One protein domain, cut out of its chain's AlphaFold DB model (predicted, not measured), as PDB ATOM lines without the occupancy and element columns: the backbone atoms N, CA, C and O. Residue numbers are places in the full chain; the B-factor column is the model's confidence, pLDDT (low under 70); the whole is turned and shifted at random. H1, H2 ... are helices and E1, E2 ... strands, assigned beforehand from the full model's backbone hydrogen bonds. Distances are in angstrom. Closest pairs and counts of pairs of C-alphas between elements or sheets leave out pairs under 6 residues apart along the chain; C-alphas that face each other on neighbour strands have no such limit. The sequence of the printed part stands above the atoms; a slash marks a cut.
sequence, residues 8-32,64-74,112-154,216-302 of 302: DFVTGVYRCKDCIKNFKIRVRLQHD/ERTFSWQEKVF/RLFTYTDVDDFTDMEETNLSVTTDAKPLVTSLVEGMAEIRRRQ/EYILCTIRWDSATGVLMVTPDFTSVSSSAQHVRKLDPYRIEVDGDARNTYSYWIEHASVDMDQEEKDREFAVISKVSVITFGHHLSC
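AT A GLANCE: This is residues 8 to 32, 64 to 74, 112 to 154 and 216 to 302 of the 302 residues of an uncharacterized protein of Cryptotermes secundus (UniProt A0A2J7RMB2). Two small, strongly twisted antiparallel sheets, E3-E2-E8-E7 and E1-E6-E5, lie partly face to face, meeting loosely where E5 runs near E2, E8 and E7. Helix H1 sits beside the edge strand E1, while helix H2 lies far out at one end of the longest axis, on a loop that returns to E1; residues 289 to 295 and 121 to 128 stick out. The printed part has 166 residues, in the order E1 E2 E3 E4 H1 E5 E6 E7 E8 H2; its class is mixed, helices and strands, with 74 residues, under half, in named elements. It is compact, with a radius of gyration of the C-alphas of 17.0 A, and spans 54 by 36 by 35 A, only just elongated.

IN THESE COORDINATES: Find C-alpha 12 at (-36.746, -6.792, 15.401), where E1, residues 12 to 16, begins. Next come E2, residues 24 to 32, 25.9 A long, E3, residues 64 to 68, and E4, residues 113 to 116. H1, residues 142 to 153, runs 17.5 A from C-alpha 142 at (-34.788, 0.669, 20.640). E5, residues 216 to 225, is 25.8 A long and bends by 61 degrees at residue 219. E6 is residues 230 to 234, E7 residues 253 to 256, and E8 residues 263 to 271, 27.0 A long. H2, residues 278 to 288, runs 14.7 A to C-alpha 288 at (-20.102, -24.877, 15.992).

HOW THE PARTS SIT: Begin at E2, antiparallel to E8 at 159 degrees, with N 28 and O 268 3.0 A apart. E3 is on the other side of E2, where N 27 and O 65 are 2.9 A apart. E7 and E8 form a hairpin, with N 267 and O 253 at 2.8 A. In the second sheet look at the hairpin E5 and E6, with N 223 and O 232 at 2.8 A, then at E1 and E6, with N 14 and O 231 at 2.8 A. Between the sheets, the closest C-alphas of E5 and E8 are those of Leu 219 and Tyr 267, 7.7 A apart. E4 pairs with no named strand and is near E5. H1 only grazes the second sheet; its closest C-alphas to E1 are those of Val 144 and Gly 12, 5.5 A apart. H2 is on neither sheet and is apart from H1. Residues 299 to 300 pair in parallel with residues 15 to 16 of E1. In H2 every O i to N i+4 pair is within hydrogen-bond range, in H1 6 of 8.

THE WHOLE: The C-alphas farthest apart, of Arg 262 and Lys 290, are 55.4 A apart. Cuts leave gaps of 15.0 A from C-alpha 32 to 64, 9.6 A from 74 to 112, and 32.4 A from 154 to 216. The links E4 to H1 and E6 to E7 are long. Mean pLDDT of the printed part is 73.5; 67 residues are under 70, among them residues 239 to 249 and 275 to 302.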
ATOM      1  N   ASP A   8     -42.159  -2.650   7.700       54.88
ATOM      2  CA  ASP A   8     -40.797  -2.837   8.185       54.88
ATOM      3  C   ASP A   8     -40.597  -2.164   9.555       54.88
ATOM      4  O   ASP A   8     -39.723  -2.583  10.316       54.88
ATOM      5  N   PHE A   9     -41.356  -1.116   9.914       60.03
ATOM      6  CA  PHE A   9     -41.092  -0.253  11.085       60.03
ATOM      7  C   PHE A   9     -41.273  -0.902  12.454       60.03
ATOM      8  O   PHE A   9     -40.991  -0.238  13.441       60.03
ATOM      9  N   VAL A  10     -41.666  -2.171  12.516       76.12
ATOM     10  CA  VAL A  10     -41.840  -2.926  13.766       76.12
ATOM     11  C   VAL A  10     -40.964  -4.175  13.837       76.12
ATOM     12  O   VAL A  10     -41.090  -4.938  14.780       76.12
ATOM     13  N   THR A  11     -40.089  -4.418  12.859       83.38
ATOM     14  CA  THR A  11     -39.313  -5.667  12.792       83.38
ATOM     15  C   THR A  11     -38.056  -5.614  13.662       83.38
ATOM     16  O   THR A  11     -37.165  -4.793  13.422       83.38
ATOM     17  N   GLY A  12     -37.956  -6.529  14.627       82.62
ATOM     18  CA  GLY A  12     -36.746  -6.792  15.401       82.62
ATOM     19  C   GLY A  12     -35.776  -7.700  14.641       82.62
ATOM     20  O   GLY A  12     -36.195  -8.645  13.971       82.62
ATOM     21  N   VAL A  13     -34.472  -7.418  14.734       84.25
ATOM     22  CA  VAL A  13     -33.411  -8.199  14.075       84.25
ATOM     23  C   VAL A  13     -32.423  -8.697  15.123       84.25
ATOM     24  O   VAL A  13     -31.795  -7.908  15.830       84.25
ATOM     25  N   TYR A  14     -32.260 -10.013  15.179       84.75
ATOM     26  CA  TYR A  14     -31.532 -10.735  16.213       84.75
ATOM     27  C   TYR A  14     -30.535 -11.721  15.612       84.75
ATOM     28  O   TYR A  14     -30.653 -12.139  14.460       84.75
ATOM     29  N   ARG A  15     -29.553 -12.130  16.415       81.69
ATOM     30  CA  ARG A  15     -28.697 -13.284  16.118       81.69
ATOM     31  C   ARG A  15     -28.950 -14.379  17.145       81.69
ATOM     32  O   ARG A  15     -28.818 -14.115  18.341       81.69
ATOM     33  N   CYS A  16     -29.265 -15.587  16.688       77.50
ATOM     34  CA  CYS A  16     -29.293 -16.761  17.560       77.50
ATOM     35  C   CYS A  16     -27.861 -17.117  17.982       77.50
ATOM     36  O   CYS A  16     -26.955 -17.133  17.145       77.50
ATOM     37  N   LYS A  17     -27.648 -17.375  19.272       71.94
ATOM     38  CA  LYS A  17     -26.391 -17.945  19.797       71.94
ATOM     39  C   LYS A  17     -26.289 -19.453  19.579       71.94
ATOM     40  O   LYS A  17     -25.188 -19.974  19.439       71.94
ATOM     41  N   ASP A  18     -27.446 -20.085  19.520       75.75
ATOM     42  CA  ASP A  18     -27.663 -21.513  19.683       75.75
ATOM     43  C   ASP A  18     -28.549 -22.018  18.524       75.75
ATOM     44  O   ASP A  18     -28.925 -21.244  17.627       75.75
ATOM     45  N   CYS A  19     -28.872 -23.311  18.477       81.19
ATOM     46  CA  CYS A  19     -29.670 -23.857  17.378       81.19
ATOM     47  C   CYS A  19     -31.081 -23.236  17.304       81.19
ATOM     48  O   CYS A  19     -31.840 -23.272  18.265       81.19
ATOM     49  N   ILE A  20     -31.512 -22.791  16.113       87.38
ATOM     50  CA  ILE A  20     -32.871 -22.245  15.896       87.38
ATOM     51  C   ILE A  20     -33.997 -23.201  16.339       87.38
ATOM     52  O   ILE A  20     -35.097 -22.760  16.633       87.38
ATOM     53  N   LYS A  21     -33.737 -24.512  16.429       87.19
ATOM     54  CA  LYS A  21     -34.721 -25.508  16.890       87.19
ATOM     55  C   LYS A  21     -35.166 -25.311  18.337       87.19
ATOM     56  O   LYS A  21     -36.261 -25.738  18.691       87.19
ATOM     57  N   ASN A  22     -34.319 -24.699  19.149       87.00
ATOM     58  CA  ASN A  22     -34.590 -24.452  20.554       87.00
ATOM     59  C   ASN A  22     -35.385 -23.142  20.749       87.00
ATOM     60  O   ASN A  22     -35.988 -22.942  21.805       87.00
ATOM     61  N   PHE A  23     -35.475 -22.306  19.699       90.94
ATOM     62  CA  PHE A  23     -36.245 -21.070  19.718       90.94
ATOM     63  C   PHE A  23     -37.708 -21.337  20.069       90.94
ATOM     64  O   PHE A  23     -38.404 -22.121  19.408       90.94
ATOM     65  N   LYS A  24     -38.178 -20.621  21.089       92.69
ATOM     66  CA  LYS A  24     -39.570 -20.608  21.522       92.69
ATOM     67  C   LYS A  24     -40.087 -19.190  21.628       92.69
ATOM     68  O   LYS A  24     -39.422 -18.282  22.131       92.69
ATOM     69  N   ILE A  25     -41.329 -19.030  21.208       93.81
ATOM     70  CA  ILE A  25     -42.034 -17.757  21.218       93.81
ATOM     71  C   ILE A  25     -43.383 -17.936  21.890       93.81
ATOM     72  O   ILE A  25     -44.132 -18.860  21.577       93.81
ATOM     73  N   ARG A  26     -43.681 -17.064  22.848       94.12
ATOM     74  CA  ARG A  26     -44.958 -17.042  23.550       94.12
ATOM     75  C   ARG A  26     -45.801 -15.901  23.014       94.12
ATOM     76  O   ARG A  26     -45.347 -14.757  22.982       94.12
ATOM     77  N   VAL A  27     -47.026 -16.226  22.624       93.19
ATOM     78  CA  VAL A  27     -48.030 -15.261  22.188       93.19
ATOM     79  C   VAL A  27     -49.186 -15.294  23.169       93.19
ATOM     80  O   VAL A  27     -49.712 -16.360  23.494       93.19
ATOM     81  N   ARG A  28     -49.565 -14.113  23.644       92.25
ATOM     82  CA  ARG A  28     -50.750 -13.905  24.470       92.25
ATOM     83  C   ARG A  28     -51.711 -13.007  23.712       92.25
ATOM     84  O   ARG A  28     -51.286 -11.969  23.220       92.25
ATOM     85  N   LEU A  29     -52.978 -13.387  23.657       91.62
ATOM     86  CA  LEU A  29     -54.058 -12.686  22.981       91.62
ATOM     87  C   LEU A  29     -55.170 -12.394  23.989       91.62
ATOM     88  O   LEU A  29     -55.502 -13.230  24.828       91.62
ATOM     89  N   GLN A  30     -55.735 -11.196  23.927       90.50
ATOM     90  CA  GLN A  30     -56.817 -10.767  24.799       90.50
ATOM     91  C   GLN A  30     -57.828  -9.965  23.991       90.50
ATOM     92  O   GLN A  30     -57.455  -9.032  23.282       90.50
ATOM     93  N   HIS A  31     -59.109 -10.306  24.123       88.50
ATOM     94  CA  HIS A  31     -60.180  -9.481  23.570       88.50
ATOM     95  C   HIS A  31     -60.392  -8.244  24.441       88.50
ATOM     96  O   HIS A  31     -60.677  -8.346  25.640       88.50
ATOM     97  N   ASP A  32     -60.271  -7.068  23.837       82.56
ATOM     98  CA  ASP A  32     -60.589  -5.807  24.485       82.56
ATOM     99  C   ASP A  32     -62.104  -5.629  24.401       82.56
ATOM    100  O   ASP A  32     -62.624  -5.002  23.478       82.56
ATOM    101  N   GLU A  64     -53.261 -17.847  25.786       90.75
ATOM    102  CA  GLU A  64     -51.800 -17.832  25.776       90.75
ATOM    103  C   GLU A  64     -51.274 -19.163  25.252       90.75
ATOM    104  O   GLU A  64     -51.677 -20.232  25.716       90.75
ATOM    105  N   ARG A  65     -50.351 -19.101  24.292       92.50
ATOM    106  CA  ARG A  65     -49.698 -20.284  23.734       92.50
ATOM    107  C   ARG A  65     -48.226 -20.015  23.461       92.50
ATOM    108  O   ARG A  65     -47.840 -18.948  22.991       92.50
ATOM    109  N   THR A  66     -47.399 -21.010  23.768       94.00
ATOM    110  CA  THR A  66     -45.977 -21.014  23.418       94.00
ATOM    111  C   THR A  66     -45.766 -21.955  22.243       94.00
ATOM    112  O   THR A  66     -46.214 -23.097  22.300       94.00
ATOM    113  N   PHE A  67     -45.083 -21.472  21.212       94.88
ATOM    114  CA  PHE A  67     -44.776 -22.198  19.988       94.88
ATOM    115  C   PHE A  67     -43.281 -22.469  19.897       94.88
ATOM    116  O   PHE A  67     -42.461 -21.595  20.196       94.88
ATOM    117  N   SER A  68     -42.934 -23.669  19.446       95.31
ATOM    118  CA  SER A  68     -41.571 -24.016  19.044       95.31
ATOM    119  C   SER A  68     -41.339 -23.662  17.571       95.31
ATOM    120  O   SER A  68     -42.286 -23.532  16.792       95.31
ATOM    121  N   TRP A  69     -40.078 -23.498  17.165       94.31
ATOM    122  CA  TRP A  69     -39.737 -23.209  15.768       94.31
ATOM    123  C   TRP A  69     -40.330 -24.244  14.797       94.31
ATOM    124  O   TRP A  69     -40.056 -25.437  14.917       94.31
ATOM    125  N   GLN A  70     -41.107 -23.768  13.812       93.56
ATOM    126  CA  GLN A  70     -41.787 -24.598  12.801       93.56
ATOM    127  C   GLN A  70     -42.749 -25.645  13.400       93.56
ATOM    128  O   GLN A  70     -43.041 -26.662  12.771       93.56
ATOM    129  N   GLU A  71     -43.258 -25.409  14.614       93.94
ATOM    130  CA  GLU A  71     -44.351 -26.198  15.185       93.94
ATOM    131  C   GLU A  71     -45.630 -25.951  14.382       93.94
ATOM    132  O   GLU A  71     -46.082 -24.810  14.274       93.94
ATOM    133  N   LYS A  72     -46.226 -27.019  13.838       93.69
ATOM    134  CA  LYS A  72     -47.515 -26.945  13.146       93.69
ATOM    135  C   LYS A  72     -48.659 -27.055  14.150       93.69
ATOM    136  O   LYS A  72     -48.788 -28.059  14.847       93.69
ATOM    137  N   VAL A  73     -49.502 -26.032  14.173       93.25
ATOM    138  CA  VAL A  73     -50.777 -25.993  14.884       93.25
ATOM    139  C   VAL A  73     -51.823 -25.623  13.846       93.25
ATOM    140  O   VAL A  73     -51.696 -24.579  13.215       93.25
ATOM    141  N   PHE A  74     -52.801 -26.497  13.628       91.12
ATOM    142  CA  PHE A  74     -53.781 -26.325  12.557       91.12
ATOM    143  C   PHE A  74     -54.802 -25.243  12.890       91.12
ATOM    144  O   PHE A  74     -55.281 -25.174  14.024       91.12
ATOM    145  N   ARG A 112     -57.736 -20.678  19.306       87.31
ATOM    146  CA  ARG A 112     -57.780 -19.673  18.235       87.31
ATOM    147  C   ARG A 112     -56.401 -19.375  17.668       87.31
ATOM    148  O   ARG A 112     -56.312 -18.871  16.558       87.31
ATOM    149  N   LEU A 113     -55.341 -19.664  18.424       92.00
ATOM    150  CA  LEU A 113     -53.950 -19.449  18.032       92.00
ATOM    151  C   LEU A 113     -53.394 -20.658  17.266       92.00
ATOM    152  O   LEU A 113     -53.331 -21.762  17.812       92.00
ATOM    153  N   PHE A 114     -52.925 -20.432  16.040       92.94
ATOM    154  CA  PHE A 114     -52.423 -21.475  15.140       92.94
ATOM    155  C   PHE A 114     -51.240 -20.983  14.290       92.94
ATOM    156  O   PHE A 114     -50.798 -19.837  14.428       92.94
ATOM    157  N   THR A 115     -50.673 -21.859  13.452       93.44
ATOM    158  CA  THR A 115     -49.440 -21.567  12.711       93.44
ATOM    159  C   THR A 115     -49.464 -22.006  11.250       93.44
ATOM    160  O   THR A 115     -50.006 -23.052  10.885       93.44
ATOM    161  N   TYR A 116     -48.757 -21.229  10.426       91.50
ATOM    162  CA  TYR A 116     -48.300 -21.663   9.108       91.50
ATOM    163  C   TYR A 116     -46.775 -21.763   9.095       91.50
ATOM    164  O   TYR A 116     -46.050 -20.881   9.561       91.50
ATOM    165  N   THR A 117     -46.292 -22.886   8.585       91.62
ATOM    166  CA  THR A 117     -44.879 -23.268   8.529       91.62
ATOM    167  C   THR A 117     -44.277 -22.950   7.163       91.62
ATOM    168  O   THR A 117     -44.991 -22.660   6.210       91.62
ATOM    169  N   ASP A 118     -42.955 -23.027   7.032       86.81
ATOM    170  CA  ASP A 118     -42.243 -22.708   5.782       86.81
ATOM    171  C   ASP A 118     -42.605 -23.647   4.618       86.81
ATOM    172  O   ASP A 118     -42.415 -23.312   3.445       86.81
ATOM    173  N   VAL A 119     -43.091 -24.845   4.956       85.75
ATOM    174  CA  VAL A 119     -43.545 -25.856   3.995       85.75
ATOM    175  C   VAL A 119     -44.993 -25.653   3.569       85.75
ATOM    176  O   VAL A 119     -45.379 -26.193   2.534       85.75
ATOM    177  N   ASP A 120     -45.771 -24.888   4.339       81.94
ATOM    178  CA  ASP A 120     -47.110 -24.486   3.937       81.94
ATOM    179  C   ASP A 120     -46.938 -23.481   2.800       81.94
ATOM    180  O   ASP A 120     -46.231 -22.483   2.948       81.94
ATOM    181  N   ASP A 121     -47.569 -23.720   1.648       66.81
ATOM    182  CA  ASP A 121     -47.537 -22.797   0.499       66.81
ATOM    183  C   ASP A 121     -48.371 -21.524   0.768       66.81
ATOM    184  O   ASP A 121     -48.995 -20.937  -0.108       66.81
ATOM    185  N   PHE A 122     -48.377 -21.076   2.025       66.00
ATOM    186  CA  PHE A 122     -49.021 -19.879   2.545       66.00
ATOM    187  C   PHE A 122     -48.411 -18.591   1.962       66.00
ATOM    188  O   PHE A 122     -48.960 -17.503   2.113       66.00
ATOM    189  N   THR A 123     -47.290 -18.712   1.243       54.00
ATOM    190  CA  THR A 123     -46.599 -17.605   0.572       54.00
ATOM    191  C   THR A 123     -47.446 -16.917  -0.508       54.00
ATOM    192  O   THR A 123     -47.181 -15.756  -0.818       54.00
ATOM    193  N   ASP A 124     -48.469 -17.591  -1.052       46.44
ATOM    194  CA  ASP A 124     -49.336 -17.043  -2.105       46.44
ATOM    195  C   ASP A 124     -50.504 -16.182  -1.576       46.44
ATOM    196  O   ASP A 124     -51.143 -15.480  -2.363       46.44
ATOM    197  N   MET A 125     -50.745 -16.122  -0.255       47.56
ATOM    198  CA  MET A 125     -51.705 -15.184   0.365       47.56
ATOM    199  C   MET A 125     -51.106 -13.777   0.555       47.56
ATOM    200  O   MET A 125     -51.153 -13.177   1.625       47.56
ATOM    201  N   GLU A 126     -50.612 -13.239  -0.560       48.19
ATOM    202  CA  GLU A 126     -50.616 -11.815  -0.879       48.19
ATOM    203  C   GLU A 126     -49.740 -10.890  -0.009       48.19
ATOM    204  O   GLU A 126     -50.120 -10.368   1.038       48.19
ATOM    205  N   GLU A 127     -48.587 -10.532  -0.587       43.44
ATOM    206  CA  GLU A 127     -47.683  -9.417  -0.252       43.44
ATOM    207  C   GLU A 127     -48.363  -8.024  -0.089       43.44
ATOM    208  O   GLU A 127     -47.680  -7.000  -0.018       43.44
ATOM    209  N   THR A 128     -49.696  -7.945  -0.054       41.56
ATOM    210  CA  THR A 128     -50.506  -6.725  -0.122       41.56
ATOM    211  C   THR A 128     -51.259  -6.370   1.167       41.56
ATOM    212  O   THR A 128     -51.618  -5.202   1.293       41.56
ATOM    213  N   ASN A 129     -51.435  -7.269   2.151       46.62
ATOM    214  CA  ASN A 129     -52.207  -6.977   3.384       46.62
ATOM    215  C   ASN A 129     -51.559  -7.477   4.700       46.62
ATOM    216  O   ASN A 129     -52.234  -7.883   5.638       46.62
ATOM    217  N   LEU A 130     -50.230  -7.416   4.797       55.72
ATOM    218  CA  LEU A 130     -49.438  -7.989   5.901       55.72
ATOM    219  C   LEU A 130     -49.230  -7.026   7.087       55.72
ATOM    220  O   LEU A 130     -48.107  -6.869   7.577       55.72
ATOM    221  N   SER A 131     -50.272  -6.317   7.528       64.25
ATOM    222  CA  SER A 131     -50.138  -5.512   8.746       64.25
ATOM    223  C   SER A 131     -50.354  -6.409   9.957       64.25
ATOM    224  O   SER A 131     -51.474  -6.803  10.249       64.25
ATOM    225  N   VAL A 132     -49.273  -6.720  10.670       76.88
ATOM    226  CA  VAL A 132     -49.325  -7.495  11.924       76.88
ATOM    227  C   VAL A 132     -50.024  -6.733  13.058       76.88
ATOM    228  O   VAL A 132     -50.420  -7.309  14.059       76.88
ATOM    229  N   THR A 133     -50.191  -5.420  12.916       75.94
ATOM    230  CA  THR A 133     -50.902  -4.549  13.859       75.94
ATOM    231  C   THR A 133     -51.700  -3.507  13.083       75.94
ATOM    232  O   THR A 133     -51.293  -3.088  11.997       75.94
ATOM    233  N   THR A 134     -52.836  -3.081  13.625       78.75
ATOM    234  CA  THR A 134     -53.626  -1.957  13.097       78.75
ATOM    235  C   THR A 134     -53.279  -0.633  13.782       78.75
ATOM    236  O   THR A 134     -53.887   0.395  13.482       78.75
ATOM    237  N   ASP A 135     -52.301  -0.623  14.691       75.94
ATOM    238  CA  ASP A 135     -51.869   0.579  15.393       75.94
ATOM    239  C   ASP A 135     -51.341   1.636  14.417       75.94
ATOM    240  O   ASP A 135     -50.400   1.415  13.656       75.94
ATOM    241  N   ALA A 136     -51.892   2.849  14.500       69.81
ATOM    242  CA  ALA A 136     -51.435   3.979  13.689       69.81
ATOM    243  C   ALA A 136     -49.985   4.402  14.008       69.81
ATOM    244  O   ALA A 136     -49.321   5.042  13.192       69.81
ATOM    245  N   LYS A 137     -49.508   4.086  15.218       69.06
ATOM    246  CA  LYS A 137     -48.133   4.294  15.685       69.06
ATOM    247  C   LYS A 137     -47.725   3.066  16.493       69.06
ATOM    248  O   LYS A 137     -47.846   3.095  17.718       69.06
ATOM    249  N   PRO A 138     -47.310   1.984  15.826       67.62
ATOM    250  CA  PRO A 138     -47.006   0.757  16.530       67.62
ATOM    251  C   PRO A 138     -45.795   0.955  17.438       67.62
ATOM    252  O   PRO A 138     -44.948   1.822  17.198       67.62
ATOM    253  N   LEU A 139     -45.719   0.143  18.487       67.69
ATOM    254  CA  LEU A 139     -44.603   0.144  19.419       67.69
ATOM    255  C   LEU A 139     -43.272  -0.049  18.671       67.69
ATOM    256  O   LEU A 139     -43.059  -1.055  17.992       67.69
ATOM    257  N   VAL A 140     -42.362   0.910  18.843       67.69
ATOM    258  CA  VAL A 140     -41.004   0.868  18.292       67.69
ATOM    259  C   VAL A 140     -40.033   0.619  19.439       67.69
ATOM    260  O   VAL A 140     -39.860   1.467  20.313       67.69
ATOM    261  N   THR A 141     -39.397  -0.550  19.450       71.88
ATOM    262  CA  THR A 141     -38.317  -0.843  20.403       71.88
ATOM    263  C   THR A 141     -37.037  -0.100  20.002       71.88
ATOM    264  O   THR A 141     -36.862   0.313  18.852       71.88
ATOM    265  N   SER A 142     -36.086   0.040  20.930       69.75
ATOM    266  CA  SER A 142     -34.788   0.669  20.640       69.75
ATOM    267  C   SER A 142     -34.005  -0.051  19.530       69.75
ATOM    268  O   SER A 142     -33.286   0.592  18.763       69.75
ATOM    269  N   LEU A 143     -34.166  -1.374  19.406       70.62
ATOM    270  CA  LEU A 143     -33.581  -2.166  18.320       70.62
ATOM    271  C   LEU A 143     -34.193  -1.791  16.974       70.62
ATOM    272  O   LEU A 143     -33.473  -1.544  16.004       70.62
ATOM    273  N   VAL A 144     -35.519  -1.708  16.928       73.25
ATOM    274  CA  VAL A 144     -36.265  -1.343  15.726       73.25
ATOM    275  C   VAL A 144     -35.913   0.080  15.278       73.25
ATOM    276  O   VAL A 144     -35.692   0.301  14.081       73.25
ATOM    277  N   GLU A 145     -35.791   1.022  16.219       72.06
ATOM    278  CA  GLU A 145     -35.376   2.408  15.966       72.06
ATOM    279  C   GLU A 145     -33.944   2.482  15.413       72.06
ATOM    280  O   GLU A 145     -33.710   3.098  14.369       72.06
ATOM    281  N   GLY A 146     -32.991   1.786  16.044       66.50
ATOM    282  CA  GLY A 146     -31.610   1.710  15.560       66.50
ATOM    283  C   GLY A 146     -31.512   1.108  14.152       66.50
ATOM    284  O   GLY A 146     -30.780   1.609  13.294       66.50
ATOM    285  N   MET A 147     -32.316   0.081  13.871       68.50
ATOM    286  CA  MET A 147     -32.401  -0.537  12.547       68.50
ATOM    287  C   MET A 147     -33.131   0.340  11.525       68.50
ATOM    288  O   MET A 147     -32.903   0.181  10.327       68.50
ATOM    289  N   ALA A 148     -33.994   1.272  11.939       66.12
ATOM    290  CA  ALA A 148     -34.698   2.167  11.017       66.12
ATOM    291  C   ALA A 148     -33.724   3.077  10.252       66.12
ATOM    292  O   ALA A 148     -33.925   3.352   9.069       66.12
ATOM    293  N   GLU A 149     -32.638   3.514  10.892       61.44
ATOM    294  CA  GLU A 149     -31.578   4.294  10.244       61.44
ATOM    295  C   GLU A 149     -30.796   3.446   9.224       61.44
ATOM    296  O   GLU A 149     -30.508   3.913   8.120       61.44
ATOM    297  N   ILE A 150     -30.515   2.175   9.543       59.31
ATOM    298  CA  ILE A 150     -29.861   1.233   8.619       59.31
ATOM    299  C   ILE A 150     -30.767   0.945   7.422       59.31
ATOM    300  O   ILE A 150     -30.293   1.013   6.293       59.31
ATOM    301  N   ARG A 151     -32.068   0.725   7.637       63.06
ATOM    302  CA  ARG A 151     -33.063   0.509   6.573       63.06
ATOM    303  C   ARG A 151     -33.233   1.729   5.670       63.06
ATOM    304  O   ARG A 151     -33.257   1.594   4.452       63.06
ATOM    305  N   ARG A 152     -33.249   2.943   6.236       60.31
ATOM    306  CA  ARG A 152     -33.271   4.191   5.449       60.31
ATOM    307  C   ARG A 152     -32.037   4.342   4.552       60.31
ATOM    308  O   ARG A 152     -32.149   4.894   3.457       60.31
ATOM    309  N   ARG A 153     -30.873   3.857   5.005       54.25
ATOM    310  CA  ARG A 153     -29.593   3.896   4.269       54.25
ATOM    311  C   ARG A 153     -29.476   2.764   3.250       54.25
ATOM    312  O   ARG A 153     -29.079   2.997   2.111       54.25
ATOM    313  N   GLN A 154     -29.869   1.557   3.636       50.97
ATOM    314  CA  GLN A 154     -30.050   0.401   2.774       50.97
ATOM    315  C   GLN A 154     -31.420   0.487   2.096       50.97
ATOM    316  O   GLN A 154     -32.277  -0.371   2.284       50.97
ATOM    317  N   GLU A 216     -58.703 -15.076   9.805       86.56
ATOM    318  CA  GLU A 216     -57.316 -15.399  10.152       86.56
ATOM    319  C   GLU A 216     -56.441 -14.135  10.108       86.56
ATOM    320  O   GLU A 216     -56.186 -13.564   9.049       86.56
ATOM    321  N   TYR A 217     -55.950 -13.697  11.267       87.81
ATOM    322  CA  TYR A 217     -55.094 -12.516  11.395       87.81
ATOM    323  C   TYR A 217     -53.672 -12.921  11.774       87.81
ATOM    324  O   TYR A 217     -53.464 -13.665  12.733       87.81
ATOM    325  N   ILE A 218     -52.673 -12.399  11.057       89.50
ATOM    326  CA  ILE A 218     -51.260 -12.617  11.387       89.50
ATOM    327  C   ILE A 218     -50.903 -11.794  12.624       89.50
ATOM    328  O   ILE A 218     -50.900 -10.567  12.580       89.50
ATOM    329  N   LEU A 219     -50.534 -12.480  13.704       91.06
ATOM    330  CA  LEU A 219     -50.025 -11.846  14.921       91.06
ATOM    331  C   LEU A 219     -48.510 -11.653  14.856       91.06
ATOM    332  O   LEU A 219     -47.981 -10.650  15.325       91.06
ATOM    333  N   CYS A 220     -47.796 -12.631  14.293       90.75
ATOM    334  CA  CYS A 220     -46.342 -12.609  14.224       90.75
ATOM    335  C   CYS A 220     -45.821 -13.321  12.974       90.75
ATOM    336  O   CYS A 220     -46.302 -14.387  12.596       90.75
ATOM    337  N   THR A 221     -44.788 -12.749  12.364       91.00
ATOM    338  CA  THR A 221     -43.976 -13.364  11.315       91.00
ATOM    339  C   THR A 221     -42.540 -13.485  11.804       91.00
ATOM    340  O   THR A 221     -41.898 -12.487  12.133       91.00
ATOM    341  N   ILE A 222     -42.013 -14.704  11.802       91.12
ATOM    342  CA  ILE A 222     -40.629 -15.009  12.145       91.12
ATOM    343  C   ILE A 222     -39.916 -15.503  10.890       91.12
ATOM    344  O   ILE A 222     -40.378 -16.415  10.209       91.12
ATOM    345  N   ARG A 223     -38.770 -14.903  10.575       89.19
ATOM    346  CA  ARG A 223     -37.930 -15.284   9.439       89.19
ATOM    347  C   ARG A 223     -36.528 -15.615   9.918       89.19
ATOM    348  O   ARG A 223     -35.899 -14.799  10.589       89.19
ATOM    349  N   TRP A 224     -36.027 -16.782   9.545       88.38
ATOM    350  CA  TRP A 224     -34.697 -17.253   9.917       88.38
ATOM    351  C   TRP A 224     -33.834 -17.440   8.679       88.38
ATOM    352  O   TRP A 224     -34.170 -18.247   7.817       88.38
ATOM    353  N   ASP A 225     -32.716 -16.722   8.603       85.50
ATOM    354  CA  ASP A 225     -31.701 -16.935   7.575       85.50
ATOM    355  C   ASP A 225     -30.552 -17.778   8.129       85.50
ATOM    356  O   ASP A 225     -29.643 -17.289   8.807       85.50
ATOM    357  N   SER A 226     -30.577 -19.062   7.784       81.38
ATOM    358  CA  SER A 226     -29.562 -20.039   8.179       81.38
ATOM    359  C   SER A 226     -28.159 -19.729   7.645       81.38
ATOM    360  O   SER A 226     -27.181 -20.160   8.253       81.38
ATOM    361  N   ALA A 227     -28.026 -18.966   6.552       78.12
ATOM    362  CA  ALA A 227     -26.720 -18.619   5.992       78.12
ATOM    363  C   ALA A 227     -26.029 -17.500   6.782       78.12
ATOM    364  O   ALA A 227     -24.804 -17.487   6.897       78.12
ATOM    365  N   THR A 228     -26.800 -16.553   7.324       78.75
ATOM    366  CA  THR A 228     -26.265 -15.399   8.066       78.75
ATOM    367  C   THR A 228     -26.404 -15.528   9.582       78.75
ATOM    368  O   THR A 228     -25.775 -14.758  10.322       78.75
ATOM    369  N   GLY A 229     -27.201 -16.493  10.048       79.69
ATOM    370  CA  GLY A 229     -27.537 -16.683  11.456       79.69
ATOM    371  C   GLY A 229     -28.445 -15.579  12.003       79.69
ATOM    372  O   GLY A 229     -28.366 -15.248  13.189       79.69
ATOM    373  N   VAL A 230     -29.232 -14.940  11.130       84.12
ATOM    374  CA  VAL A 230     -30.071 -13.785  11.468       84.12
ATOM    375  C   VAL A 230     -31.527 -14.213  11.605       84.12
ATOM    376  O   VAL A 230     -32.105 -14.804  10.695       84.12
ATOM    377  N   LEU A 231     -32.120 -13.858  12.742       87.69
ATOM    378  CA  LEU A 231     -33.532 -14.034  13.054       87.69
ATOM    379  C   LEU A 231     -34.237 -12.678  12.972       87.69
ATOM    380  O   LEU A 231     -33.818 -11.714  13.611       87.69
ATOM    381  N   MET A 232     -35.311 -12.599  12.199       87.69
ATOM    382  CA  MET A 232     -36.167 -11.421  12.093       87.69
ATOM    383  C   MET A 232     -37.541 -11.751  12.667       87.69
ATOM    384  O   MET A 232     -38.115 -12.774  12.304       87.69
ATOM    385  N   VAL A 233     -38.065 -10.885  13.529       89.25
ATOM    386  CA  VAL A 233     -39.369 -11.061  14.186       89.25
ATOM    387  C   VAL A 233     -40.209  -9.811  13.939       89.25
ATOM    388  O   VAL A 233     -39.756  -8.696  14.206       89.25
ATOM    389  N   THR A 234     -41.405  -9.992  13.385       88.81
ATOM    390  CA  THR A 234     -42.315  -8.910  12.996       88.81
ATOM    391  C   THR A 234     -43.702  -9.174  13.598       88.81
ATOM    392  O   THR A 234     -44.327 -10.153  13.201       88.81
ATOM    393  N   PRO A 235     -44.216  -8.332  14.507       88.56
ATOM    394  CA  PRO A 235     -43.529  -7.210  15.132       88.56
ATOM    395  C   PRO A 235     -42.527  -7.701  16.192       88.56
ATOM    396  O   PRO A 235     -42.450  -8.891  16.486       88.56
ATOM    397  N   ASP A 236     -41.718  -6.790  16.718       87.62
ATOM    398  CA  ASP A 236     -40.696  -7.093  17.714       87.62
ATOM    399  C   ASP A 236     -41.296  -7.558  19.058       87.62
ATOM    400  O   ASP A 236     -42.496  -7.459  19.301       87.62
ATOM    401  N   PHE A 237     -40.473  -8.083  19.965       88.75
ATOM    402  CA  PHE A 237     -40.949  -8.550  21.266       88.75
ATOM    403  C   PHE A 237     -41.486  -7.397  22.132       88.75
ATOM    404  O   PHE A 237     -40.815  -6.386  22.350       88.75
ATOM    405  N   THR A 238     -42.662  -7.596  22.733       82.75
ATOM    406  CA  THR A 238     -43.260  -6.680  23.723       82.75
ATOM    407  C   THR A 238     -42.596  -6.786  25.101       82.75
ATOM    408  O   THR A 238     -42.815  -5.952  25.980       82.75
ATOM    409  N   SER A 239     -41.769  -7.812  25.322       69.00
ATOM    410  CA  SER A 239     -40.923  -7.947  26.510       69.00
ATOM    411  C   SER A 239     -39.464  -7.679  26.149       69.00
ATOM    412  O   SER A 239     -38.852  -8.464  25.425       69.00
ATOM    413  N   VAL A 240     -38.869  -6.618  26.693       58.62
ATOM    414  CA  VAL A 240     -37.428  -6.387  26.535       58.62
ATOM    415  C   VAL A 240     -36.693  -7.041  27.702       58.62
ATOM    416  O   VAL A 240     -36.874  -6.657  28.860       58.62
ATOM    417  N   SER A 241     -35.834  -8.018  27.405       51.66
ATOM    418  CA  SER A 241     -34.914  -8.597  28.384       51.66
ATOM    419  C   SER A 241     -33.761  -7.620  28.652       51.66
ATOM    420  O   SER A 241     -32.664  -7.752  28.108       51.66
ATOM    421  N   SER A 242     -33.983  -6.602  29.481       45.53
ATOM    422  CA  SER A 242     -32.869  -5.905  30.128       45.53
ATOM    423  C   SER A 242     -32.333  -6.810  31.233       45.53
ATOM    424  O   SER A 242     -33.056  -7.161  32.163       45.53
ATOM    425  N   SER A 243     -31.069  -7.197  31.103       44.06
ATOM    426  CA  SER A 243     -30.299  -8.177  31.882       44.06
ATOM    427  C   SER A 243     -30.166  -7.927  33.398       44.06
ATOM    428  O   SER A 243     -29.271  -8.475  34.032       44.06
ATOM    429  N   ALA A 244     -31.040  -7.142  34.025       38.56
ATOM    430  CA  ALA A 244     -31.079  -6.993  35.473       38.56
ATOM    431  C   ALA A 244     -32.476  -6.569  35.955       38.56
ATOM    432  O   ALA A 244     -32.911  -5.436  35.770       38.56
ATOM    433  N   GLN A 245     -33.149  -7.505  36.623       40.22
ATOM    434  CA  GLN A 245     -34.106  -7.305  37.718       40.22
ATOM    435  C   GLN A 245     -35.405  -6.507  37.492       40.22
ATOM    436  O   GLN A 245     -36.258  -6.559  38.368       40.22
ATOM    437  N   HIS A 246     -35.651  -5.859  36.352       44.03
ATOM    438  CA  HIS A 246     -36.983  -5.348  35.995       44.03
ATOM    439  C   HIS A 246     -37.217  -5.508  34.489       44.03
ATOM    440  O   HIS A 246     -36.698  -4.732  33.687       44.03
ATOM    441  N   VAL A 247     -38.007  -6.512  34.094       53.69
ATOM    442  CA  VAL A 247     -38.544  -6.595  32.728       53.69
ATOM    443  C   VAL A 247     -39.553  -5.460  32.583       53.69
ATOM    444  O   VAL A 247     -40.617  -5.490  33.200       53.69
ATOM    445  N   ARG A 248     -39.221  -4.430  31.799       58.19
ATOM    446  CA  ARG A 248     -40.221  -3.440  31.388       58.19
ATOM    447  C   ARG A 248     -41.092  -4.102  30.324       58.19
ATOM    448  O   ARG A 248     -40.625  -4.330  29.211       58.19
ATOM    449  N   LYS A 249     -42.330  -4.449  30.686       63.75
ATOM    450  CA  LYS A 249     -43.352  -4.820  29.703       63.75
ATOM    451  C   LYS A 249     -43.706  -3.570  28.908       63.75
ATOM    452  O   LYS A 249     -44.013  -2.541  29.507       63.75
ATOM    453  N   LEU A 250     -43.576  -3.659  27.594       75.50
ATOM    454  CA  LEU A 250     -44.065  -2.637  26.683       75.50
ATOM    455  C   LEU A 250     -45.568  -2.842  26.458       75.50
ATOM    456  O   LEU A 250     -46.115  -3.901  26.789       75.50
ATOM    457  N   ASP A 251     -46.222  -1.812  25.929       81.62
ATOM    458  CA  ASP A 251     -47.642  -1.874  25.589       81.62
ATOM    459  C   ASP A 251     -47.904  -2.999  24.563       81.62
ATOM    460  O   ASP A 251     -47.031  -3.281  23.733       81.62
ATOM    461  N   PRO A 252     -49.065  -3.678  24.630       88.44
ATOM    462  CA  PRO A 252     -49.442  -4.668  23.627       88.44
ATOM    463  C   PRO A 252     -49.556  -4.052  22.236       88.44
ATOM    464  O   PRO A 252     -49.823  -2.860  22.082       88.44
ATOM    465  N   TYR A 253     -49.449  -4.906  21.228       89.62
ATOM    466  CA  TYR A 253     -49.906  -4.584  19.884       89.62
ATOM    467  C   TYR A 253     -51.421  -4.753  19.789       89.62
ATOM    468  O   TYR A 253     -51.987  -5.637  20.439       89.62
ATOM    469  N   ARG A 254     -52.076  -3.939  18.957       89.62
ATOM    470  CA  ARG A 254     -53.528  -3.986  18.763       89.62
ATOM    471  C   ARG A 254     -53.922  -4.427  17.355       89.62
ATOM    472  O   ARG A 254     -53.268  -4.078  16.372       89.62
ATOM    473  N   ILE A 255     -55.029  -5.160  17.263       88.44
ATOM    474  CA  ILE A 255     -55.705  -5.506  16.006       88.44
ATOM    475  C   ILE A 255     -57.165  -5.079  16.093       88.44
ATOM    476  O   ILE A 255     -57.874  -5.458  17.024       88.44
ATOM    477  N   GLU A 256     -57.606  -4.296  15.115       87.94
ATOM    478  CA  GLU A 256     -59.006  -3.966  14.853       87.94
ATOM    479  C   GLU A 256     -59.563  -4.962  13.834       87.94
ATOM    480  O   GLU A 256     -59.094  -5.017  12.695       87.94
ATOM    481  N   VAL A 257     -60.548  -5.761  14.244       84.06
ATOM    482  CA  VAL A 257     -61.170  -6.765  13.371       84.06
ATOM    483  C   VAL A 257     -62.126  -6.061  12.416       84.06
ATOM    484  O   VAL A 257     -62.991  -5.301  12.854       84.06
ATOM    485  N   ASP A 258     -61.943  -6.275  11.113       78.69
ATOM    486  CA  ASP A 258     -62.742  -5.676  10.032       78.69
ATOM    487  C   ASP A 258     -62.845  -4.136  10.091       78.69
ATOM    488  O   ASP A 258     -63.769  -3.526   9.548       78.69
ATOM    489  N   GLY A 259     -61.886  -3.481  10.757       74.69
ATOM    490  CA  GLY A 259     -61.891  -2.035  10.984       74.69
ATOM    491  C   GLY A 259     -62.928  -1.546  12.006       74.69
ATOM    492  O   GLY A 259     -63.168  -0.338  12.082       74.69
ATOM    493  N   ASP A 260     -63.548  -2.432  12.797       79.75
ATOM    494  CA  ASP A 260     -64.391  -2.028  13.925       79.75
ATOM    495  C   ASP A 260     -63.522  -1.741  15.158       79.75
ATOM    496  O   ASP A 260     -63.066  -2.641  15.863       79.75
ATOM    497  N   ALA A 261     -63.354  -0.456  15.474       76.69
ATOM    498  CA  ALA A 261     -62.614   0.010  16.647       76.69
ATOM    499  C   ALA A 261     -63.204  -0.449  18.002       76.69
ATOM    500  O   ALA A 261     -62.581  -0.216  19.043       76.69
ATOM    501  N   ARG A 262     -64.397  -1.064  18.014       76.31
ATOM    502  CA  ARG A 262     -65.018  -1.683  19.200       76.31
ATOM    503  C   ARG A 262     -64.715  -3.174  19.322       76.31
ATOM    504  O   ARG A 262     -64.854  -3.711  20.417       76.31
ATOM    505  N   ASN A 263     -64.329  -3.831  18.229       83.81
ATOM    506  CA  ASN A 263     -63.945  -5.236  18.221       83.81
ATOM    507  C   ASN A 263     -62.429  -5.340  18.067       83.81
ATOM    508  O   ASN A 263     -61.906  -5.534  16.966       83.81
ATOM    509  N   THR A 264     -61.722  -5.144  19.179       88.12
ATOM    510  CA  THR A 264     -60.262  -5.076  19.156       88.12
ATOM    511  C   THR A 264     -59.628  -6.114  20.044       88.12
ATOM    512  O   THR A 264     -60.174  -6.493  21.077       88.12
ATOM    513  N   TYR A 265     -58.461  -6.573  19.624       90.19
ATOM    514  CA  TYR A 265     -57.655  -7.516  20.371       90.19
ATOM    515  C   TYR A 265     -56.310  -6.887  20.688       90.19
ATOM    516  O   TYR A 265     -55.671  -6.298  19.816       90.19
ATOM    517  N   SER A 266     -55.879  -7.062  21.930       91.62
ATOM    518  CA  SER A 266     -54.533  -6.748  22.383       91.62
ATOM    519  C   SER A 266     -53.716  -8.032  22.441       91.62
ATOM    520  O   SER A 266     -54.172  -9.040  22.989       91.62
ATOM    521  N   TYR A 267     -52.503  -8.014  21.894       91.81
ATOM    522  CA  TYR A 267     -51.615  -9.166  21.919       91.81
ATOM    523  C   TYR A 267     -50.175  -8.810  22.296       91.81
ATOM    524  O   TYR A 267     -49.678  -7.709  22.055       91.81
ATOM    525  N   TRP A 268     -49.502  -9.776  22.916       91.75
ATOM    526  CA  TRP A 268     -48.120  -9.683  23.374       91.75
ATOM    527  C   TRP A 268     -47.293 -10.783  22.732       91.75
ATOM    528  O   TRP A 268     -47.754 -11.919  22.597       91.75
ATOM    529  N   ILE A 269     -46.050 -10.445  22.405       91.56
ATOM    530  CA  ILE A 269     -45.063 -11.377  21.876       91.56
ATOM    531  C   ILE A 269     -43.861 -11.378  22.807       91.56
ATOM    532  O   ILE A 269     -43.207 -10.354  23.014       91.56
ATOM    533  N   GLU A 270     -43.546 -12.543  23.356       90.38
ATOM    534  CA  GLU A 270     -42.445 -12.715  24.292       90.38
ATOM    535  C   GLU A 270     -41.492 -13.810  23.807       90.38
ATOM    536  O   GLU A 270     -41.903 -14.869  23.324       90.38
ATOM    537  N   HIS A 271     -40.195 -13.559  23.962       89.31
ATOM    538  CA  HIS A 271     -39.175 -14.578  23.768       89.31
ATOM    539  C   HIS A 271     -39.215 -15.566  24.943       89.31
ATOM    540  O   HIS A 271     -39.095 -15.150  26.097       89.31
ATOM    541  N   ALA A 272     -39.397 -16.857  24.657       88.31
ATOM    542  CA  ALA A 272     -39.652 -17.893  25.662       88.31
ATOM    543  C   ALA A 272     -38.633 -19.047  25.639       88.31
ATOM    544  O   ALA A 272     -38.827 -20.045  26.339       88.31
ATOM    545  N   SER A 273     -37.567 -18.937  24.844       85.12
ATOM    546  CA  SER A 273     -36.472 -19.913  24.839       85.12
ATOM    547  C   SER A 273     -35.762 -19.918  26.196       85.12
ATOM    548  O   SER A 273     -35.611 -18.873  26.837       85.12
ATOM    549  N   VAL A 274     -35.352 -21.101  26.651       75.56
ATOM    550  CA  VAL A 274     -34.611 -21.279  27.907       75.56
ATOM    551  C   VAL A 274     -33.125 -21.231  27.583       75.56
ATOM    552  O   VAL A 274     -32.702 -21.862  26.620       75.56
ATOM    553  N   ASP A 275     -32.330 -20.528  28.393       60.84
ATOM    554  CA  ASP A 275     -30.874 -20.569  28.249       60.84
ATOM    555  C   ASP A 275     -30.389 -22.022  28.390       60.84
ATOM    556  O   ASP A 275     -30.573 -22.631  29.446       60.84
ATOM    557  N   MET A 276     -29.759 -22.564  27.343       57.03
ATOM    558  CA  MET A 276     -29.249 -23.941  27.351       57.03
ATOM    559  C   MET A 276     -28.339 -24.215  28.557       57.03
ATOM    560  O   MET A 276     -27.564 -23.344  28.983       57.03
ATOM    561  N   ASP A 277     -28.388 -25.442  29.074       53.47
ATOM    562  CA  ASP A 277     -27.490 -25.883  30.140       53.47
ATOM    563  C   ASP A 277     -26.033 -25.928  29.641       53.47
ATOM    564  O   ASP A 277     -25.762 -26.065  28.444       53.47
ATOM    565  N   GLN A 278     -25.069 -25.794  30.551       50.56
ATOM    566  CA  GLN A 278     -23.648 -25.672  30.213       50.56
ATOM    567  C   GLN A 278     -23.134 -26.888  29.424       50.56
ATOM    568  O   GLN A 278     -22.331 -26.736  28.509       50.56
ATOM    569  N   GLU A 279     -23.652 -28.085  29.707       57.53
ATOM    570  CA  GLU A 279     -23.277 -29.321  29.010       57.53
ATOM    571  C   GLU A 279     -23.825 -29.400  27.570       57.53
ATOM    572  O   GLU A 279     -23.204 -30.003  26.688       57.53
ATOM    573  N   GLU A 280     -24.983 -28.792  27.303       57.75
ATOM    574  CA  GLU A 280     -25.536 -28.672  25.948       57.75
ATOM    575  C   GLU A 280     -24.823 -27.574  25.165       57.75
ATOM    576  O   GLU A 280     -24.444 -27.804  24.018       57.75
ATOM    577  N   LYS A 281     -24.509 -26.445  25.813       57.56
ATOM    578  CA  LYS A 281     -23.644 -25.397  25.252       57.56
ATOM    579  C   LYS A 281     -22.289 -25.941  24.834       57.56
ATOM    580  O   LYS A 281     -21.839 -25.640  23.736       57.56
ATOM    581  N   ASP A 282     -21.654 -26.769  25.657       57.81
ATOM    582  CA  ASP A 282     -20.345 -27.340  25.340       57.81
ATOM    583  C   ASP A 282     -20.435 -28.360  24.186       57.81
ATOM    584  O   ASP A 282     -19.547 -28.405  23.326       57.81
ATOM    585  N   ARG A 283     -21.533 -29.129  24.097       64.00
ATOM    586  CA  ARG A 283     -21.815 -30.024  22.958       64.00
ATOM    587  C   ARG A 283     -22.079 -29.255  21.665       64.00
ATOM    588  O   ARG A 283     -21.494 -29.594  20.637       64.00
ATOM    589  N   GLU A 284     -22.915 -28.221  21.704       58.53
ATOM    590  CA  GLU A 284     -23.198 -27.379  20.541       58.53
ATOM    591  C   GLU A 284     -21.959 -26.582  20.119       58.53
ATOM    592  O   GLU A 284     -21.610 -26.564  18.940       58.53
ATOM    593  N   PHE A 285     -21.203 -26.019  21.065       57.91
ATOM    594  CA  PHE A 285     -19.954 -25.307  20.795       57.91
ATOM    595  C   PHE A 285     -18.882 -26.223  20.192       57.91
ATOM    596  O   PHE A 285     -18.158 -25.810  19.283       57.91
ATOM    597  N   ALA A 286     -18.792 -27.488  20.609       58.44
ATOM    598  CA  ALA A 286     -17.900 -28.465  19.978       58.44
ATOM    599  C   ALA A 286     -18.265 -28.749  18.504       58.44
ATOM    600  O   ALA A 286     -17.394 -29.103  17.700       58.44
ATOM    601  N   VAL A 287     -19.537 -28.571  18.131       59.22
ATOM    602  CA  VAL A 287     -20.019 -28.687  16.747       59.22
ATOM    603  C   VAL A 287     -19.816 -27.370  15.979       59.22
ATOM    604  O   VAL A 287     -19.324 -27.399  14.851       59.22
ATOM    605  N   ILE A 288     -20.115 -26.223  16.597       54.03
ATOM    606  CA  ILE A 288     -20.102 -24.877  15.992       54.03
ATOM    607  C   ILE A 288     -18.685 -24.297  15.857       54.03
ATOM    608  O   ILE A 288     -18.382 -23.637  14.865       54.03
ATOM    609  N   SER A 289     -17.764 -24.581  16.784       47.06
ATOM    610  CA  SER A 289     -16.369 -24.089  16.751       47.06
ATOM    611  C   SER A 289     -15.575 -24.536  15.515       47.06
ATOM    612  O   SER A 289     -14.541 -23.950  15.192       47.06
ATOM    613  N   LYS A 290     -16.087 -25.513  14.759       47.78
ATOM    614  CA  LYS A 290     -15.546 -25.920  13.455       47.78
ATOM    615  C   LYS A 290     -15.913 -24.964  12.307       47.78
ATOM    616  O   LYS A 290     -15.397 -25.136  11.206       47.78
ATOM    617  N   VAL A 291     -16.760 -23.957  12.547       46.06
ATOM    618  CA  VAL A 291     -17.261 -22.986  11.558       46.06
ATOM    619  C   VAL A 291     -17.339 -21.596  12.209       46.06
ATOM    620  O   VAL A 291     -18.406 -21.113  12.564       46.06
ATOM    621  N   SER A 292     -16.202 -20.937  12.448       36.53
ATOM    622  CA  SER A 292     -16.197 -19.632  13.136       36.53
ATOM    623  C   SER A 292     -16.140 -18.444  12.170       36.53
ATOM    624  O   SER A 292     -15.220 -18.380  11.360       36.53
ATOM    625  N   VAL A 293     -17.012 -17.442  12.371       37.84
ATOM    626  CA  VAL A 293     -16.677 -16.004  12.261       37.84
ATOM    627  C   VAL A 293     -17.448 -15.226  13.341       37.84
ATOM    628  O   VAL A 293     -18.668 -15.311  13.431       37.84
ATOM    629  N   ILE A 294     -16.723 -14.450  14.153       36.38
ATOM    630  CA  ILE A 294     -17.244 -13.597  15.234       36.38
ATOM    631  C   ILE A 294     -17.529 -12.192  14.686       36.38
ATOM    632  O   ILE A 294     -16.638 -11.591  14.092       36.38
ATOM    633  N   THR A 295     -18.715 -11.625  14.940       33.91
ATOM    634  CA  THR A 295     -18.958 -10.163  14.917       33.91
ATOM    635  C   THR A 295     -20.096  -9.769  15.869       33.91
ATOM    636  O   THR A 295     -21.056 -10.513  16.048       33.91
ATOM    637  N   PHE A 296     -19.961  -8.595  16.494       29.36
ATOM    638  CA  PHE A 296     -20.828  -8.067  17.555       29.36
ATOM    639  C   PHE A 296     -22.257  -7.734  17.072       29.36
ATOM    640  O   PHE A 296     -22.428  -7.054  16.060       29.36
ATOM    641  N   GLY A 297     -23.273  -8.158  17.836       38.75
ATOM    642  CA  GLY A 297     -24.692  -7.818  17.657       38.75
ATOM    643  C   GLY A 297     -25.522  -8.151  18.907       38.75
ATOM    644  O   GLY A 297     -25.002  -8.734  19.855       38.75
ATOM    645  N   HIS A 298     -26.805  -7.772  18.942       50.44
ATOM    646  CA  HIS A 298     -27.719  -8.236  19.994       50.44
ATOM    647  C   HIS A 298     -28.061  -9.712  19.765       50.44
ATOM    648  O   HIS A 298     -28.416 -10.119  18.657       50.44
ATOM    649  N   HIS A 299     -27.922 -10.510  20.818       63.62
ATOM    650  CA  HIS A 299     -28.000 -11.962  20.748       63.62
ATOM    651  C   HIS A 299     -29.184 -12.499  21.549       63.62
ATOM    652  O   HIS A 299     -29.363 -12.097  22.699       63.62
ATOM    653  N   LEU A 300     -29.910 -13.457  20.974       65.56
ATOM    654  CA  LEU A 300     -30.910 -14.269  21.666       65.56
ATOM    655  C   LEU A 300     -30.359 -15.679  21.886       65.56
ATOM    656  O   LEU A 300     -29.612 -16.186  21.043       65.56
ATOM    657  N   SER A 301     -30.704 -16.287  23.022       59.28
ATOM    658  CA  SER A 301     -30.596 -17.742  23.145       59.28
ATOM    659  C   SER A 301     -31.728 -18.336  22.325       59.28
ATOM    660  O   SER A 301     -32.860 -17.863  22.409       59.28
ATOM    661  N   CYS A 302     -31.372 -19.274  21.467       55.16
ATOM    662  CA  CYS A 302     -32.327 -20.098  20.766       55.16
ATOM    663  C   CYS A 302     -32.211 -21.426  21.512       55.16
ATOM    664  O   CYS A 302     -33.179 -21.713  22.223       55.16
TER     665      CYS A 302